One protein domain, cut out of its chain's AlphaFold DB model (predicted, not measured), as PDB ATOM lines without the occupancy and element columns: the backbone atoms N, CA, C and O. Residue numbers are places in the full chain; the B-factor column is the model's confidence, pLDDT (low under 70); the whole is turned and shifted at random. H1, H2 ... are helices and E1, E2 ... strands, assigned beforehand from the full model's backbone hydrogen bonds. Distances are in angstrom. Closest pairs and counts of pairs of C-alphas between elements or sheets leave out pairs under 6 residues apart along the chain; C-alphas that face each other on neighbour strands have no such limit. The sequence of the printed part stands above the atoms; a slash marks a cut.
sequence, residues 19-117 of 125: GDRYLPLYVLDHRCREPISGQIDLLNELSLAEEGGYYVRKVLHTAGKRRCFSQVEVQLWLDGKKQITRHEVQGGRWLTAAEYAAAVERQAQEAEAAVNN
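Overview. This is residues 19 to 117 of the 125 residues of an uncharacterized protein of Chloroflexi bacterium (UniProt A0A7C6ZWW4). Two small three-stranded sheets, E2 E1 E6 and E3 E4 E5, lie face to face as a sandwich with their strands at 35 degrees, and the first half of the helix H1 covers the face of E2 E1 E6 turned away from the other sheet. The far part of H1, residues 108 to 117, sticks out as an arm and adds to the length. The printed part has 99 residues with six named strands and then one named helix, E1 E2 E3 E4 E5 E6 H1, and is mixed, helices and strands. Both sheets are antiparallel throughout. The whole is only just loose, close to compact, with a radius of gyration of the C-alphas of 15.4 A, and spans 55 by 24 by 19 A.

Along the chain. E1, residues 22 to 29, begins at C-alpha 22 (-0.167, -22.706, 40.868) and is 21.7 A long. E2, residues 35 to 41, measures 20.2 A. E3, residues 54 to 61, measures 23.3 A, and E4, residues 71 to 78, 22.5 A. E5, residues 84 to 90, measures 17.0 A, and E6, residues 92 to 95, 9.5 A. H1, residues 97 to 117, runs 30.4 A and ends at C-alpha 117 (-14.724, 8.281, 19.499).

Arrangement. E1 and E2 form a hairpin at 153 degrees, with N 25 and O 38 2.9 A apart, within hydrogen-bond range. E1 is the inner strand of its sheet; E6 is its other antiparallel neighbour at 131 degrees, with N 28 and O 93 at 2.8 A. E3, E4 and E5 are a meander, each strand the antiparallel neighbour of the one before: N 58 and O 74 are 2.8 A apart, N 75 and O 88 2.9 A. Between the sheets, the closest C-alphas of E2 and E3 are those of Gly 38 and Leu 60, 6.9 A apart. H1 is on the sheet E2 E1 E6, over E2 and E1, at a height over the sheet of 9.6 A, and runs slantwise to the strands, at 45 degrees to E1 on the local plane. The closest C-alphas of E2 and H1, of Pro 35 and Tyr 100, are 6.1 A apart. H1 is not on the sheet E3 E4 E5. In H1 every O i to N i+4 pair is within hydrogen-bond range.

Size, cuts and confidence. The C-alphas of Glu 51 and Asn 117, the two farthest apart, are 55.1 A apart. Without residues 108 to 117, which stand free, the body spans 40 by 22 by 19 A. The link from E2 to E3, residues 42 to 53, is long; in it residues 47 to 48 pair antiparallel with residues 54 to 55 of E3. The printed part has no cut. Its mean pLDDT is 93.6, and residue 19 is under 70.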
ATOM      1  N   GLY A  19       2.782 -23.891  49.506       54.94
ATOM      2  CA  GLY A  19       1.523 -24.632  49.487       54.94
ATOM      3  C   GLY A  19       0.616 -24.335  48.279       54.94
ATOM      4  O   GLY A  19      -0.304 -25.111  48.040       54.94
ATOM      5  N   ASP A  20       0.863 -23.279  47.494       73.12
ATOM      6  CA  ASP A  20       0.061 -23.007  46.293       73.12
ATOM      7  C   ASP A  20       0.553 -23.849  45.110       73.12
ATOM      8  O   ASP A  20       1.693 -23.726  44.666       73.12
ATOM      9  N   ARG A  21      -0.311 -24.726  44.579       89.25
ATOM     10  CA  ARG A  21      -0.003 -25.566  43.403       89.25
ATOM     11  C   ARG A  21       0.328 -24.733  42.163       89.25
ATOM     12  O   ARG A  21       1.110 -25.177  41.325       89.25
ATOM     13  N   TYR A  22      -0.286 -23.562  42.038       93.06
ATOM     14  CA  TYR A  22      -0.167 -22.706  40.868       93.06
ATOM     15  C   TYR A  22       0.588 -21.429  41.218       93.06
ATOM     16  O   TYR A  22       0.187 -20.681  42.105       93.06
ATOM     17  N   LEU A  23       1.666 -21.175  40.483       93.56
ATOM     18  CA  LEU A  23       2.443 -19.948  40.554       93.56
ATOM     19  C   LEU A  23       1.914 -18.961  39.502       93.56
ATOM     20  O   LEU A  23       2.126 -19.206  38.309       93.56
ATOM     21  N   PRO A  24       1.228 -17.868  39.892       95.25
ATOM     22  CA  PRO A  24       0.792 -16.854  38.943       95.25
ATOM     23  C   PRO A  24       1.994 -16.084  38.393       95.25
ATOM     24  O   PRO A  24       2.936 -15.764  39.118       95.25
ATOM     25  N   LEU A  25       1.935 -15.751  37.108       95.12
ATOM     26  CA  LEU A  25       2.928 -14.922  36.438       95.12
ATOM     27  C   LEU A  25       2.240 -13.899  35.541       95.12
ATOM     28  O   LEU A  25       1.220 -14.184  34.911       95.12
ATOM     29  N   TYR A  26       2.817 -12.707  35.478       97.81
ATOM     30  CA  TYR A  26       2.279 -11.605  34.701       97.81
ATOM     31  C   TYR A  26       3.387 -10.992  33.862       97.81
ATOM     32  O   TYR A  26       4.491 -10.746  34.349       97.81
ATOM     33  N   VAL A  27       3.088 -10.733  32.596       98.19
ATOM     34  CA  VAL A  27       4.034 -10.134  31.656       98.19
ATOM     35  C   VAL A  27       3.346  -9.097  30.785       98.19
ATOM     36  O   VAL A  27       2.132  -9.125  30.600       98.19
ATOM     37  N   LEU A  28       4.127  -8.171  30.242       97.75
ATOM     38  CA  LEU A  28       3.689  -7.227  29.223       97.75
ATOM     39  C   LEU A  28       4.416  -7.537  27.920       97.75
ATOM     40  O   LEU A  28       5.644  -7.465  27.887       97.75
ATOM     41  N   ASP A  29       3.671  -7.823  26.855       97.50
ATOM     42  CA  ASP A  29       4.241  -7.979  25.514       97.50
ATOM     43  C   ASP A  29       4.851  -6.659  25.010       97.50
ATOM     44  O   ASP A  29       4.256  -5.589  25.163       97.50
ATOM     45  N   HIS A  30       6.022  -6.711  24.375       95.94
ATOM     46  CA  HIS A  30       6.683  -5.502  23.877       95.94
ATOM     47  C   HIS A  30       6.032  -4.915  22.628       95.94
ATOM     48  O   HIS A  30       6.052  -3.697  22.445       95.94
ATOM     49  N   ARG A  31       5.459  -5.754  21.762       94.44
ATOM     50  CA  ARG A  31       4.977  -5.322  20.449       94.44
ATOM     51  C   ARG A  31       3.658  -4.575  20.553       94.44
ATOM     52  O   ARG A  31       3.519  -3.478  20.021       94.44
ATOM     53  N   CYS A  32       2.674  -5.170  21.212       92.31
ATOM     54  CA  CYS A  32       1.366  -4.566  21.372       92.31
ATOM     55  C   CYS A  32       1.185  -3.924  22.745       92.31
ATOM     56  O   CYS A  32       0.280  -3.111  22.886       92.31
ATOM     57  N   ARG A  33       2.030  -4.172  23.749       94.69
ATOM     58  CA  ARG A  33       1.789  -3.698  25.130       94.69
ATOM     59  C   ARG A  33       0.544  -4.335  25.747       94.69
ATOM     60  O   ARG A  33      -0.218  -3.663  26.434       94.69
ATOM     61  N   GLU A  34       0.290  -5.604  25.435       96.19
ATOM     62  CA  GLU A  34      -0.791  -6.381  26.047       96.19
ATOM     63  C   GLU A  34      -0.325  -7.012  27.362       96.19
ATOM     64  O   GLU A  34       0.708  -7.690  27.359       96.19
ATOM     65  N   PRO A  35      -1.020  -6.760  28.490       97.12
ATOM     66  CA  PRO A  35      -0.755  -7.451  29.737       97.12
ATOM     67  C   PRO A  35      -1.326  -8.868  29.650       97.12
ATOM     68  O   PRO A  35      -2.517  -9.064  29.416       97.12
ATOM     69  N   ILE A  36      -0.473  -9.863  29.864       97.06
ATOM     70  CA  ILE A  36      -0.819 -11.280  29.783       97.06
ATOM     71  C   ILE A  36      -0.637 -11.900  31.167       97.06
ATOM     72  O   ILE A  36       0.384 -11.691  31.824       97.06
ATOM     73  N   SER A  37      -1.632 -12.667  31.603       97.19
ATOM     74  CA  SER A  37      -1.570 -13.483  32.814       97.19
ATOM     75  C   SER A  37      -1.367 -14.946  32.446       97.19
ATOM     76  O   SER A  37      -2.030 -15.463  31.546       97.19
ATOM     77  N   GLY A  38      -0.510 -15.627  33.191       95.69
ATOM     78  CA  GLY A  38      -0.327 -17.065  33.110       95.69
ATOM     79  C   GLY A  38      -0.204 -17.685  34.491       95.69
ATOM     80  O   GLY A  38      -0.174 -17.000  35.514       95.69
ATOM     81  N   GLN A  39      -0.097 -19.006  34.500       95.50
ATOM     82  CA  GLN A  39       0.222 -19.768  35.696       95.50
ATOM     83  C   GLN A  39       1.134 -20.941  35.345       95.50
ATOM     84  O   GLN A  39       1.057 -21.495  34.240       95.50
ATOM     85  N   ILE A  40       1.982 -21.305  36.298       95.75
ATOM     86  CA  ILE A  40       2.814 -22.507  36.256       95.75
ATOM     87  C   ILE A  40       2.282 -23.484  37.297       95.75
ATOM     88  O   ILE A  40       2.183 -23.141  38.474       95.75
ATOM     89  N   ASP A  41       1.957 -24.704  36.878       94.88
ATOM     90  CA  ASP A  41       1.680 -25.810  37.792       94.88
ATOM     91  C   ASP A  41       2.999 -26.341  38.381       94.88
ATOM     92  O   ASP A  41       3.762 -27.059  37.732       94.88
ATOM     93  N   LEU A  42       3.253 -26.006  39.647       93.94
ATOM     94  CA  LEU A  42       4.469 -26.360  40.381       93.94
ATOM     95  C   LEU A  42       4.619 -27.868  40.649       93.94
ATOM     96  O   LEU A  42       5.632 -28.292  41.216       93.94
ATOM     97  N   LEU A  43       3.615 -28.683  40.320       91.69
ATOM     98  CA  LEU A  43       3.677 -30.140  40.433       91.69
ATOM     99  C   LEU A  43       3.928 -30.832  39.091       91.69
ATOM    100  O   LEU A  43       4.402 -31.962  39.103       91.69
ATOM    101  N   ASN A  44       3.622 -30.177  37.967       94.38
ATOM    102  CA  ASN A  44       3.599 -30.832  36.655       94.38
ATOM    103  C   ASN A  44       4.467 -30.152  35.587       94.38
ATOM    104  O   ASN A  44       4.734 -30.764  34.560       94.38
ATOM    105  N   GLU A  45       4.906 -28.909  35.801       95.25
ATOM    106  CA  GLU A  45       5.669 -28.144  34.800       95.25
ATOM    107  C   GLU A  45       7.154 -27.964  35.149       95.25
ATOM    108  O   GLU A  45       7.909 -27.410  34.352       95.25
ATOM    109  N   LEU A  46       7.585 -28.397  36.337       95.81
ATOM    110  CA  LEU A  46       8.955 -28.197  36.802       95.81
ATOM    111  C   LEU A  46       9.897 -29.291  36.292       95.81
ATOM    112  O   LEU A  46       9.634 -30.481  36.462       95.81
ATOM    113  N   SER A  47      11.046 -28.866  35.779       96.62
ATOM    114  CA  SER A  47      12.208 -29.715  35.509       96.62
ATOM    115  C   SER A  47      13.254 -29.542  36.609       96.62
ATOM    116  O   SER A  47      13.316 -28.491  37.245       96.62
ATOM    117  N   LEU A  48      14.100 -30.549  36.835       96.00
ATOM    118  CA  LEU A  48      15.269 -30.404  37.712       96.00
ATOM    119  C   LEU A  48      16.335 -29.546  37.019       96.00
ATOM    120  O   LEU A  48      16.619 -29.756  35.840       96.00
ATOM    121  N   ALA A  49      16.915 -28.594  37.749       93.19
ATOM    122  CA  ALA A  49      18.039 -27.793  37.268       93.19
ATOM    123  C   ALA A  49      19.380 -28.466  37.615       93.19
ATOM    124  O   ALA A  49      19.495 -29.115  38.655       93.19
ATOM    125  N   GLU A  50      20.401 -28.289  36.771       86.81
ATOM    126  CA  GLU A  50      21.724 -28.918  36.954       86.81
ATOM    127  C   GLU A  50      22.425 -28.475  38.248       86.81
ATOM    128  O   GLU A  50      23.070 -29.273  38.922       86.81
ATOM    129  N   GLU A  51      22.238 -27.215  38.638       84.25
ATOM    130  CA  GLU A  51      22.814 -26.605  39.846       84.25
ATOM    131  C   GLU A  51      22.012 -26.935  41.127       84.25
ATOM    132  O   GLU A  51      22.337 -26.464  42.218       84.25
ATOM    133  N   GLY A  52      20.961 -27.755  41.005       89.62
ATOM    134  CA  GLY A  52      19.968 -28.006  42.045       89.62
ATOM    135  C   GLY A  52      18.763 -27.059  41.968       89.62
ATOM    136  O   GLY A  52      18.806 -25.997  41.353       89.62
ATOM    137  N   GLY A  53      17.651 -27.459  42.592       94.50
ATOM    138  CA  GLY A  53      16.375 -26.742  42.492       94.50
ATOM    139  C   GLY A  53      15.589 -27.108  41.231       94.50
ATOM    140  O   GLY A  53      15.670 -28.239  40.743       94.50
ATOM    141  N   TYR A  54      14.801 -26.159  40.728       96.94
ATOM    142  CA  TYR A  54      13.894 -26.375  39.603       96.94
ATOM    143  C   TYR A  54      14.035 -25.307  38.525       96.94
ATOM    144  O   TYR A  54      14.366 -24.157  38.798       96.94
ATOM    145  N   TYR A  55      13.712 -25.694  37.298       97.31
ATOM    146  CA  TYR A  55      13.651 -24.825  36.136       97.31
ATOM    147  C   TYR A  55      12.328 -25.026  35.399       97.31
ATOM    148  O   TYR A  55      11.822 -26.145  35.302       97.31
ATOM    149  N   VAL A  56      11.777 -23.948  34.851       97.56
ATOM    150  CA  VAL A  56      10.594 -24.001  33.988       97.56
ATOM    151  C   VAL A  56      10.678 -22.937  32.902       97.56
ATOM    152  O   VAL A  56      11.078 -21.799  33.150       97.56
ATOM    153  N   ARG A  57      10.252 -23.315  31.695       97.69
ATOM    154  CA  ARG A  57      10.074 -22.421  30.552       97.69
ATOM    155  C   ARG A  57       8.603 -22.405  30.161       97.69
ATOM    156  O   ARG A  57       8.051 -23.438  29.790       97.69
ATOM    157  N   LYS A  58       7.979 -21.232  30.222       97.69
ATOM    158  CA  LYS A  58       6.576 -21.012  29.858       97.69
ATOM    159  C   LYS A  58       6.505 -20.006  28.717       97.69
ATOM    160  O   LYS A  58       7.099 -18.939  28.807       97.69
ATOM    161  N   VAL A  59       5.747 -20.318  27.672       98.19
ATOM    162  CA  VAL A  59       5.461 -19.375  26.583       98.19
ATOM    163  C   VAL A  59       4.010 -18.924  26.691       98.19
ATOM    164  O   VAL A  59       3.100 -19.749  26.764       98.19
ATOM    165  N   LEU A  60       3.801 -17.611  26.736       97.56
ATOM    166  CA  LEU A  60       2.487 -16.982  26.759       97.56
ATOM    167  C   LEU A  60       2.197 -16.305  25.424       97.56
ATOM    168  O   LEU A  60       3.072 -15.673  24.838       97.56
ATOM    169  N   HIS A  61       0.948 -16.397  24.977       96.88
ATOM    170  CA  HIS A  61       0.484 -15.779  23.739       96.88
ATOM    171  C   HIS A  61      -0.440 -14.600  24.041       96.88
ATOM    172  O   HIS A  61      -1.234 -14.650  24.983       96.88
ATOM    173  N   THR A  62      -0.366 -13.556  23.217       95.94
ATOM    174  CA  THR A  62      -1.370 -12.486  23.214       95.94
ATOM    175  C   THR A  62      -2.718 -13.015  22.712       95.94
ATOM    176  O   THR A  62      -2.778 -13.920  21.879       95.94
ATOM    177  N   ALA A  63      -3.819 -12.425  23.171       92.06
ATOM    178  CA  ALA A  63      -5.184 -12.851  22.859       92.06
ATOM    179  C   ALA A  63      -5.653 -12.472  21.441       92.06
ATOM    180  O   ALA A  63      -6.777 -12.787  21.056       92.06
ATOM    181  N   GLY A  64      -4.846 -11.744  20.663       90.31
ATOM    182  CA  GLY A  64      -5.203 -11.336  19.301       90.31
ATOM    183  C   GLY A  64      -6.134 -10.122  19.202       90.31
ATOM    184  O   GLY A  64      -6.411  -9.680  18.087       90.31
ATOM    185  N   LYS A  65      -6.563  -9.516  20.323       85.56
ATOM    186  CA  LYS A  65      -7.548  -8.407  20.357       85.56
ATOM    187  C   LYS A  65      -7.185  -7.216  19.464       85.56
ATOM    188  O   LYS A  65      -8.062  -6.571  18.905       85.56
ATOM    189  N   ARG A  66      -5.889  -6.936  19.292       86.06
ATOM    190  CA  ARG A  66      -5.372  -5.860  18.419       86.06
ATOM    191  C   ARG A  66      -4.636  -6.390  17.190       86.06
ATOM    192  O   ARG A  66      -3.675  -5.778  16.735       86.06
ATOM    193  N   ARG A  67      -5.058  -7.552  16.674       90.50
ATOM    194  CA  ARG A  67      -4.392  -8.259  15.561       90.50
ATOM    195  C   ARG A  67      -2.902  -8.504  15.841       90.50
ATOM    196  O   ARG A  67      -2.067  -8.482  14.940       90.50
ATOM    197  N   CYS A  68      -2.570  -8.714  17.115       91.75
ATOM    198  CA  CYS A  68      -1.228  -9.045  17.564       91.75
ATOM    199  C   CYS A  68      -1.208 -10.484  18.073       91.75
ATOM    200  O   CYS A  68      -1.943 -10.819  19.000       91.75
ATOM    201  N   PHE A  69      -0.359 -11.307  17.463       94.00
ATOM    202  CA  PHE A  69      -0.153 -12.720  17.789       94.00
ATOM    203  C   PHE A  69       1.307 -12.928  18.197       94.00
ATOM    204  O   PHE A  69       2.059 -13.657  17.553       94.00
ATOM    205  N   SER A  70       1.732 -12.163  19.200       95.81
ATOM    206  CA  SER A  70       3.086 -12.204  19.741       95.81
ATOM    207  C   SER A  70       3.204 -13.305  20.795       95.81
ATOM    208  O   SER A  70       2.200 -13.853  21.266       95.81
ATOM    209  N   GLN A  71       4.442 -13.627  21.150       97.00
ATOM    210  CA  GLN A  71       4.784 -14.597  22.180       97.00
ATOM    211  C   GLN A  71       5.729 -13.950  23.182       97.00
ATOM    212  O   GLN A  71       6.665 -13.251  22.794       97.00
ATOM    213  N   VAL A  72       5.492 -14.219  24.461       98.38
ATOM    214  CA  VAL A  72       6.381 -13.837  25.553       98.38
ATOM    215  C   VAL A  72       6.861 -15.111  26.229       98.38
ATOM    216  O   VAL A  72       6.057 -15.863  26.783       98.38
ATOM    217  N   GLU A  73       8.162 -15.370  26.165       98.50
ATOM    218  CA  GLU A  73       8.780 -16.507  26.845       98.50
ATOM    219  C   GLU A  73       9.264 -16.079  28.229       98.50
ATOM    220  O   GLU A  73       9.922 -15.051  28.383       98.50
ATOM    221  N   VAL A  74       8.939 -16.886  29.233       98.25
ATOM    222  CA  VAL A  74       9.340 -16.712  30.624       98.25
ATOM    223  C   VAL A  74      10.134 -17.935  31.052       98.25
ATOM    224  O   VAL A  74       9.636 -19.060  30.991       98.25
ATOM    225  N   GLN A  75      11.353 -17.706  31.519       98.06
ATOM    226  CA  GLN A  75      12.211 -18.726  32.104       98.06
ATOM    227  C   GLN A  75      12.376 -18.432  33.590       98.06
ATOM    228  O   GLN A  75      12.756 -17.320  33.955       98.06
ATOM    229  N   LEU A  76      12.064 -19.406  34.445       96.81
ATOM    230  CA  LEU A  76      12.187 -19.278  35.894       96.81
ATOM    231  C   LEU A  76      13.126 -20.343  36.444       96.81
ATOM    232  O   LEU A  76      13.034 -21.516  36.077       96.81
ATOM    233  N   TRP A  77      13.952 -19.927  37.396       96.62
ATOM    234  CA  TRP A  77      14.705 -20.811  38.271       96.62
ATOM    235  C   TRP A  77      14.125 -20.688  39.672       96.62
ATOM    236  O   TRP A  77      13.848 -19.580  40.147       96.62
ATOM    237  N   LEU A  78      13.910 -21.831  40.312       95.25
ATOM    238  CA  LEU A  78      13.332 -21.921  41.639       95.25
ATOM    239  C   LEU A  78      14.243 -22.716  42.570       95.25
ATOM    240  O   LEU A  78      14.901 -23.670  42.156       95.25
ATOM    241  N   ASP A  79      14.247 -22.349  43.847       94.25
ATOM    242  CA  ASP A  79      14.944 -23.110  44.881       94.25
ATOM    243  C   ASP A  79      14.226 -24.436  45.218       94.25
ATOM    244  O   ASP A  79      13.146 -24.751  44.712       94.25
ATOM    245  N   GLY A  80      14.799 -25.226  46.133       92.00
ATOM    246  CA  GLY A  80      14.181 -26.476  46.602       92.00
ATOM    247  C   GLY A  80      12.827 -26.297  47.311       92.00
ATOM    248  O   GLY A  80      12.085 -27.263  47.462       92.00
ATOM    249  N   LYS A  81      12.474 -25.070  47.720       92.06
ATOM    250  CA  LYS A  81      11.168 -24.698  48.291       92.06
ATOM    251  C   LYS A  81      10.223 -24.103  47.238       92.06
ATOM    252  O   LYS A  81       9.175 -23.558  47.598       92.06
ATOM    253  N   LYS A  82      10.579 -24.222  45.953       92.56
ATOM    254  CA  LYS A  82       9.832 -23.711  44.799       92.56
ATOM    255  C   LYS A  82       9.597 -22.198  44.864       92.56
ATOM    256  O   LYS A  82       8.565 -21.710  44.416       92.56
ATOM    257  N   GLN A  83      10.543 -21.457  45.436       91.75
ATOM    258  CA  GLN A  83      10.561 -19.995  45.421       91.75
ATOM    259  C   GLN A  83      11.392 -19.505  44.240       91.75
ATOM    260  O   GLN A  83      12.470 -20.040  43.995       91.75
ATOM    261  N   ILE A  84      10.909 -18.489  43.519       93.00
ATOM    262  CA  ILE A  84      11.635 -17.902  42.383       93.00
ATOM    263  C   ILE A  84      12.937 -17.271  42.890       93.00
ATOM    264  O   ILE A  84      12.903 -16.377  43.735       93.00
ATOM    265  N   THR A  85      14.070 -17.697  42.340       94.69
ATOM    266  CA  THR A  85      15.398 -17.121  42.620       94.69
ATOM    267  C   THR A  85      15.911 -16.271  41.463       94.69
ATOM    268  O   THR A  85      16.632 -15.300  41.679       94.69
ATOM    269  N   ARG A  86      15.511 -16.608  40.232       94.44
ATOM    270  CA  ARG A  86      15.839 -15.874  39.006       94.44
ATOM    271  C   ARG A  86      14.690 -15.993  38.015       94.44
ATOM    272  O   ARG A  86      14.041 -17.034  37.927       94.44
ATOM    273  N   HIS A  87      14.481 -14.935  37.240       95.38
ATOM    274  CA  HIS A  87      13.563 -14.942  36.112       95.38
ATOM    275  C   HIS A  87      14.167 -14.219  34.911       95.38
ATOM    276  O   HIS A  87      14.844 -13.200  35.052       95.38
ATOM    277  N   GLU A  88      13.854 -14.704  33.721       97.81
ATOM    278  CA  GLU A  88      14.175 -14.058  32.453       97.81
ATOM    279  C   GLU A  88      12.928 -14.009  31.583       97.81
ATOM    280  O   GLU A  88      12.134 -14.949  31.562       97.81
ATOM    281  N   VAL A  89      12.744 -12.887  30.890       98.00
ATOM    282  CA  VAL A  89      11.590 -12.667  30.018       98.00
ATOM    283  C   VAL A  89      12.094 -12.231  28.651       98.00
ATOM    284  O   VAL A  89      12.872 -11.284  28.548       98.00
ATOM    285  N   GLN A  90      11.642 -12.919  27.605       98.31
ATOM    286  CA  GLN A  90      11.937 -12.602  26.211       98.31
ATOM    287  C   GLN A  90      10.644 -12.231  25.481       98.31
ATOM    288  O   GLN A  90       9.600 -12.838  25.707       98.31
ATOM    289  N   GLY A  91      10.697 -11.224  24.605       96.94
ATOM    290  CA  GLY A  91       9.511 -10.718  23.893       96.94
ATOM    291  C   GLY A  91       8.590  -9.829  24.742       96.94
ATOM    292  O   GLY A  91       7.607  -9.286  24.242       96.94
ATOM    293  N   GLY A  92       8.933  -9.606  26.010       96.88
ATOM    294  CA  GLY A  92       8.165  -8.775  26.923       96.88
ATOM    295  C   GLY A  92       8.943  -8.426  28.183       96.88
ATOM    296  O   GLY A  92      10.135  -8.700  28.298       96.88
ATOM    297  N   ARG A  93       8.242  -7.851  29.159       97.38
ATOM    298  CA  ARG A  93       8.784  -7.591  30.497       97.38
ATOM    299  C   ARG A  93       7.929  -8.228  31.579       97.38
ATOM    300  O   ARG A  93       6.716  -8.353  31.418       97.38
ATOM    301  N   TRP A  94       8.560  -8.563  32.697       97.25
ATOM    302  CA  TRP A  94       7.872  -9.009  33.903       97.25
ATOM    303  C   TRP A  94       6.954  -7.911  34.463       97.25
ATOM    304  O   TRP A  94       7.276  -6.719  34.372       97.25
ATOM    305  N   LEU A  95       5.824  -8.319  35.040       96.12
ATOM    306  CA  LEU A  95       4.907  -7.467  35.787       96.12
ATOM    307  C   LEU A  95       4.671  -8.046  37.181       96.12
ATOM    308  O   LEU A  95       4.478  -9.247  37.368       96.12
ATOM    309  N   THR A  96       4.590  -7.163  38.164       95.81
ATOM    310  CA  THR A  96       3.925  -7.478  39.429       95.81
ATOM    311  C   THR A  96       2.409  -7.587  39.228       95.81
ATOM    312  O   THR A  96       1.852  -7.048  38.268       95.81
ATOM    313  N   ALA A  97       1.706  -8.226  40.169       94.06
ATOM    314  CA  ALA A  97       0.240  -8.303  40.134       94.06
ATOM    315  C   ALA A  97      -0.422  -6.907  40.098       94.06
ATOM    316  O   ALA A  97      -1.405  -6.699  39.389       94.06
ATOM    317  N   ALA A  98       0.150  -5.935  40.817       94.81
ATOM    318  CA  ALA A  98      -0.332  -4.556  40.826       94.81
ATOM    319  C   ALA A  98      -0.113  -3.854  39.475       94.81
ATOM    320  O   ALA A  98      -1.018  -3.193  38.967       94.81
ATOM    321  N   GLU A  99       1.064  -4.015  38.862       96.19
ATOM    322  CA  GLU A  99       1.320  -3.464  37.526       96.19
ATOM    323  C   GLU A  99       0.436  -4.104  36.454       96.19
ATOM    324  O   GLU A  99       0.011  -3.407  35.532       96.19
ATOM    325  N   TYR A 100       0.154  -5.405  36.574       97.06
ATOM    326  CA  TYR A 100      -0.774  -6.113  35.699       97.06
ATOM    327  C   TYR A 100      -2.185  -5.538  35.803       97.06
ATOM    328  O   TYR A 100      -2.741  -5.140  34.781       97.06
ATOM    329  N   ALA A 101      -2.728  -5.409  37.018       96.38
ATOM    330  CA  ALA A 101      -4.049  -4.819  37.233       96.38
ATOM    331  C   ALA A 101      -4.136  -3.405  36.630       96.38
ATOM    332  O   ALA A 101      -5.019  -3.127  35.820       96.38
ATOM    333  N   ALA A 102      -3.144  -2.554  36.909       96.56
ATOM    334  CA  ALA A 102      -3.087  -1.207  36.347       96.56
ATOM    335  C   ALA A 102      -2.958  -1.201  34.810       96.56
ATOM    336  O   ALA A 102      -3.448  -0.291  34.146       96.56
ATOM    337  N   ALA A 103      -2.268  -2.180  34.216       95.31
ATOM    338  CA  ALA A 103      -2.161  -2.300  32.763       95.31
ATOM    339  C   ALA A 103      -3.478  -2.743  32.116       95.31
ATOM    340  O   ALA A 103      -3.826  -2.216  31.061       95.31
ATOM    341  N   VAL A 104      -4.206  -3.666  32.745       95.12
ATOM    342  CA  VAL A 104      -5.532  -4.105  32.291       95.12
ATOM    343  C   VAL A 104      -6.526  -2.947  32.340       95.12
ATOM    344  O   VAL A 104      -7.220  -2.710  31.355       95.12
ATOM    345  N   GLU A 105      -6.544  -2.179  33.433       95.69
ATOM    346  CA  GLU A 105      -7.397  -0.990  33.569       95.69
ATOM    347  C   GLU A 105      -7.111   0.050  32.480       95.69
ATOM    348  O   GLU A 105      -8.038   0.519  31.821       95.69
ATOM    349  N   ARG A 106      -5.832   0.366  32.222       93.75
ATOM    350  CA  ARG A 106      -5.456   1.284  31.132       93.75
ATOM    351  C   ARG A 106      -5.945   0.795  29.773       93.75
ATOM    352  O   ARG A 106      -6.460   1.587  28.994       93.75
ATOM    353  N   GLN A 107      -5.804  -0.498  29.484       90.19
ATOM    354  CA  GLN A 107      -6.289  -1.048  28.220       90.19
ATOM    355  C   GLN A 107      -7.812  -1.002  28.090       90.19
ATOM    356  O   GLN A 107      -8.309  -0.772  26.990       90.19
ATOM    357  N   ALA A 108      -8.547  -1.217  29.183       91.50
ATOM    358  CA  ALA A 108     -10.000  -1.087  29.186       91.50
ATOM    359  C   ALA A 108     -10.421   0.359  28.880       91.50
ATOM    360  O   ALA A 108     -11.227   0.575  27.981       91.50
ATOM    361  N   GLN A 109      -9.787   1.342  29.528       92.44
ATOM    362  CA  GLN A 109     -10.033   2.768  29.278       92.44
ATOM    363  C   GLN A 109      -9.720   3.172  27.830       92.44
ATOM    364  O   GLN A 109     -10.500   3.884  27.204       92.44
ATOM    365  N   GLU A 110      -8.597   2.703  27.273       90.38
ATOM    366  CA  GLU A 110      -8.237   2.951  25.870       90.38
ATOM    367  C   GLU A 110      -9.263   2.340  24.899       90.38
ATOM    368  O   GLU A 110      -9.599   2.957  23.889       90.38
ATOM    369  N   ALA A 111      -9.778   1.144  25.202       87.81
ATOM    370  CA  ALA A 111     -10.798   0.490  24.388       87.81
ATOM    371  C   ALA A 111     -12.147   1.224  24.458       87.81
ATOM    372  O   ALA A 111     -12.760   1.453  23.418       87.81
ATOM    373  N   GLU A 112     -12.588   1.633  25.650       88.62
ATOM    374  CA  GLU A 112     -13.812   2.422  25.844       88.62
ATOM    375  C   GLU A 112     -13.727   3.775  25.129       88.62
ATOM    376  O   GLU A 112     -14.637   4.146  24.390       88.62
ATOM    377  N   ALA A 113     -12.602   4.484  25.267       89.06
ATOM    378  CA  ALA A 113     -12.375   5.744  24.566       89.06
ATOM    379  C   ALA A 113     -12.392   5.569  23.037       89.06
ATOM    380  O   ALA A 113     -12.947   6.407  22.329       89.06
ATOM    381  N   ALA A 114     -11.819   4.480  22.514       86.19
ATOM    382  CA  ALA A 114     -11.854   4.186  21.084       86.19
ATOM    383  C   ALA A 114     -13.276   3.904  20.573       86.19
ATOM    384  O   ALA A 114     -13.605   4.319  19.466       86.19
ATOM    385  N   VAL A 115     -14.114   3.231  21.369       86.25
ATOM    386  CA  VAL A 115     -15.527   2.991  21.032       86.25
ATOM    387  C   VAL A 115     -16.313   4.301  21.020       86.25
ATOM    388  O   VAL A 115     -17.020   4.563  20.052       86.25
ATOM    389  N   ASN A 116     -16.145   5.145  22.041       86.44
ATOM    390  CA  ASN A 116     -16.846   6.430  22.123       86.44
ATOM    391  C   ASN A 116     -16.482   7.344  20.940       86.44
ATOM    392  O   ASN A 116     -17.366   7.829  20.246       86.44
ATOM    393  N   ASN A 117     -15.187   7.472  20.631       78.88
ATOM    394  CA  ASN A 117     -14.724   8.281  19.499       78.88
ATOM    395  C   ASN A 117     -15.172   7.732  18.132       78.88
ATOM    396  O   ASN A 117     -15.254   8.491  17.171       78.88
TER     397      ASN A 117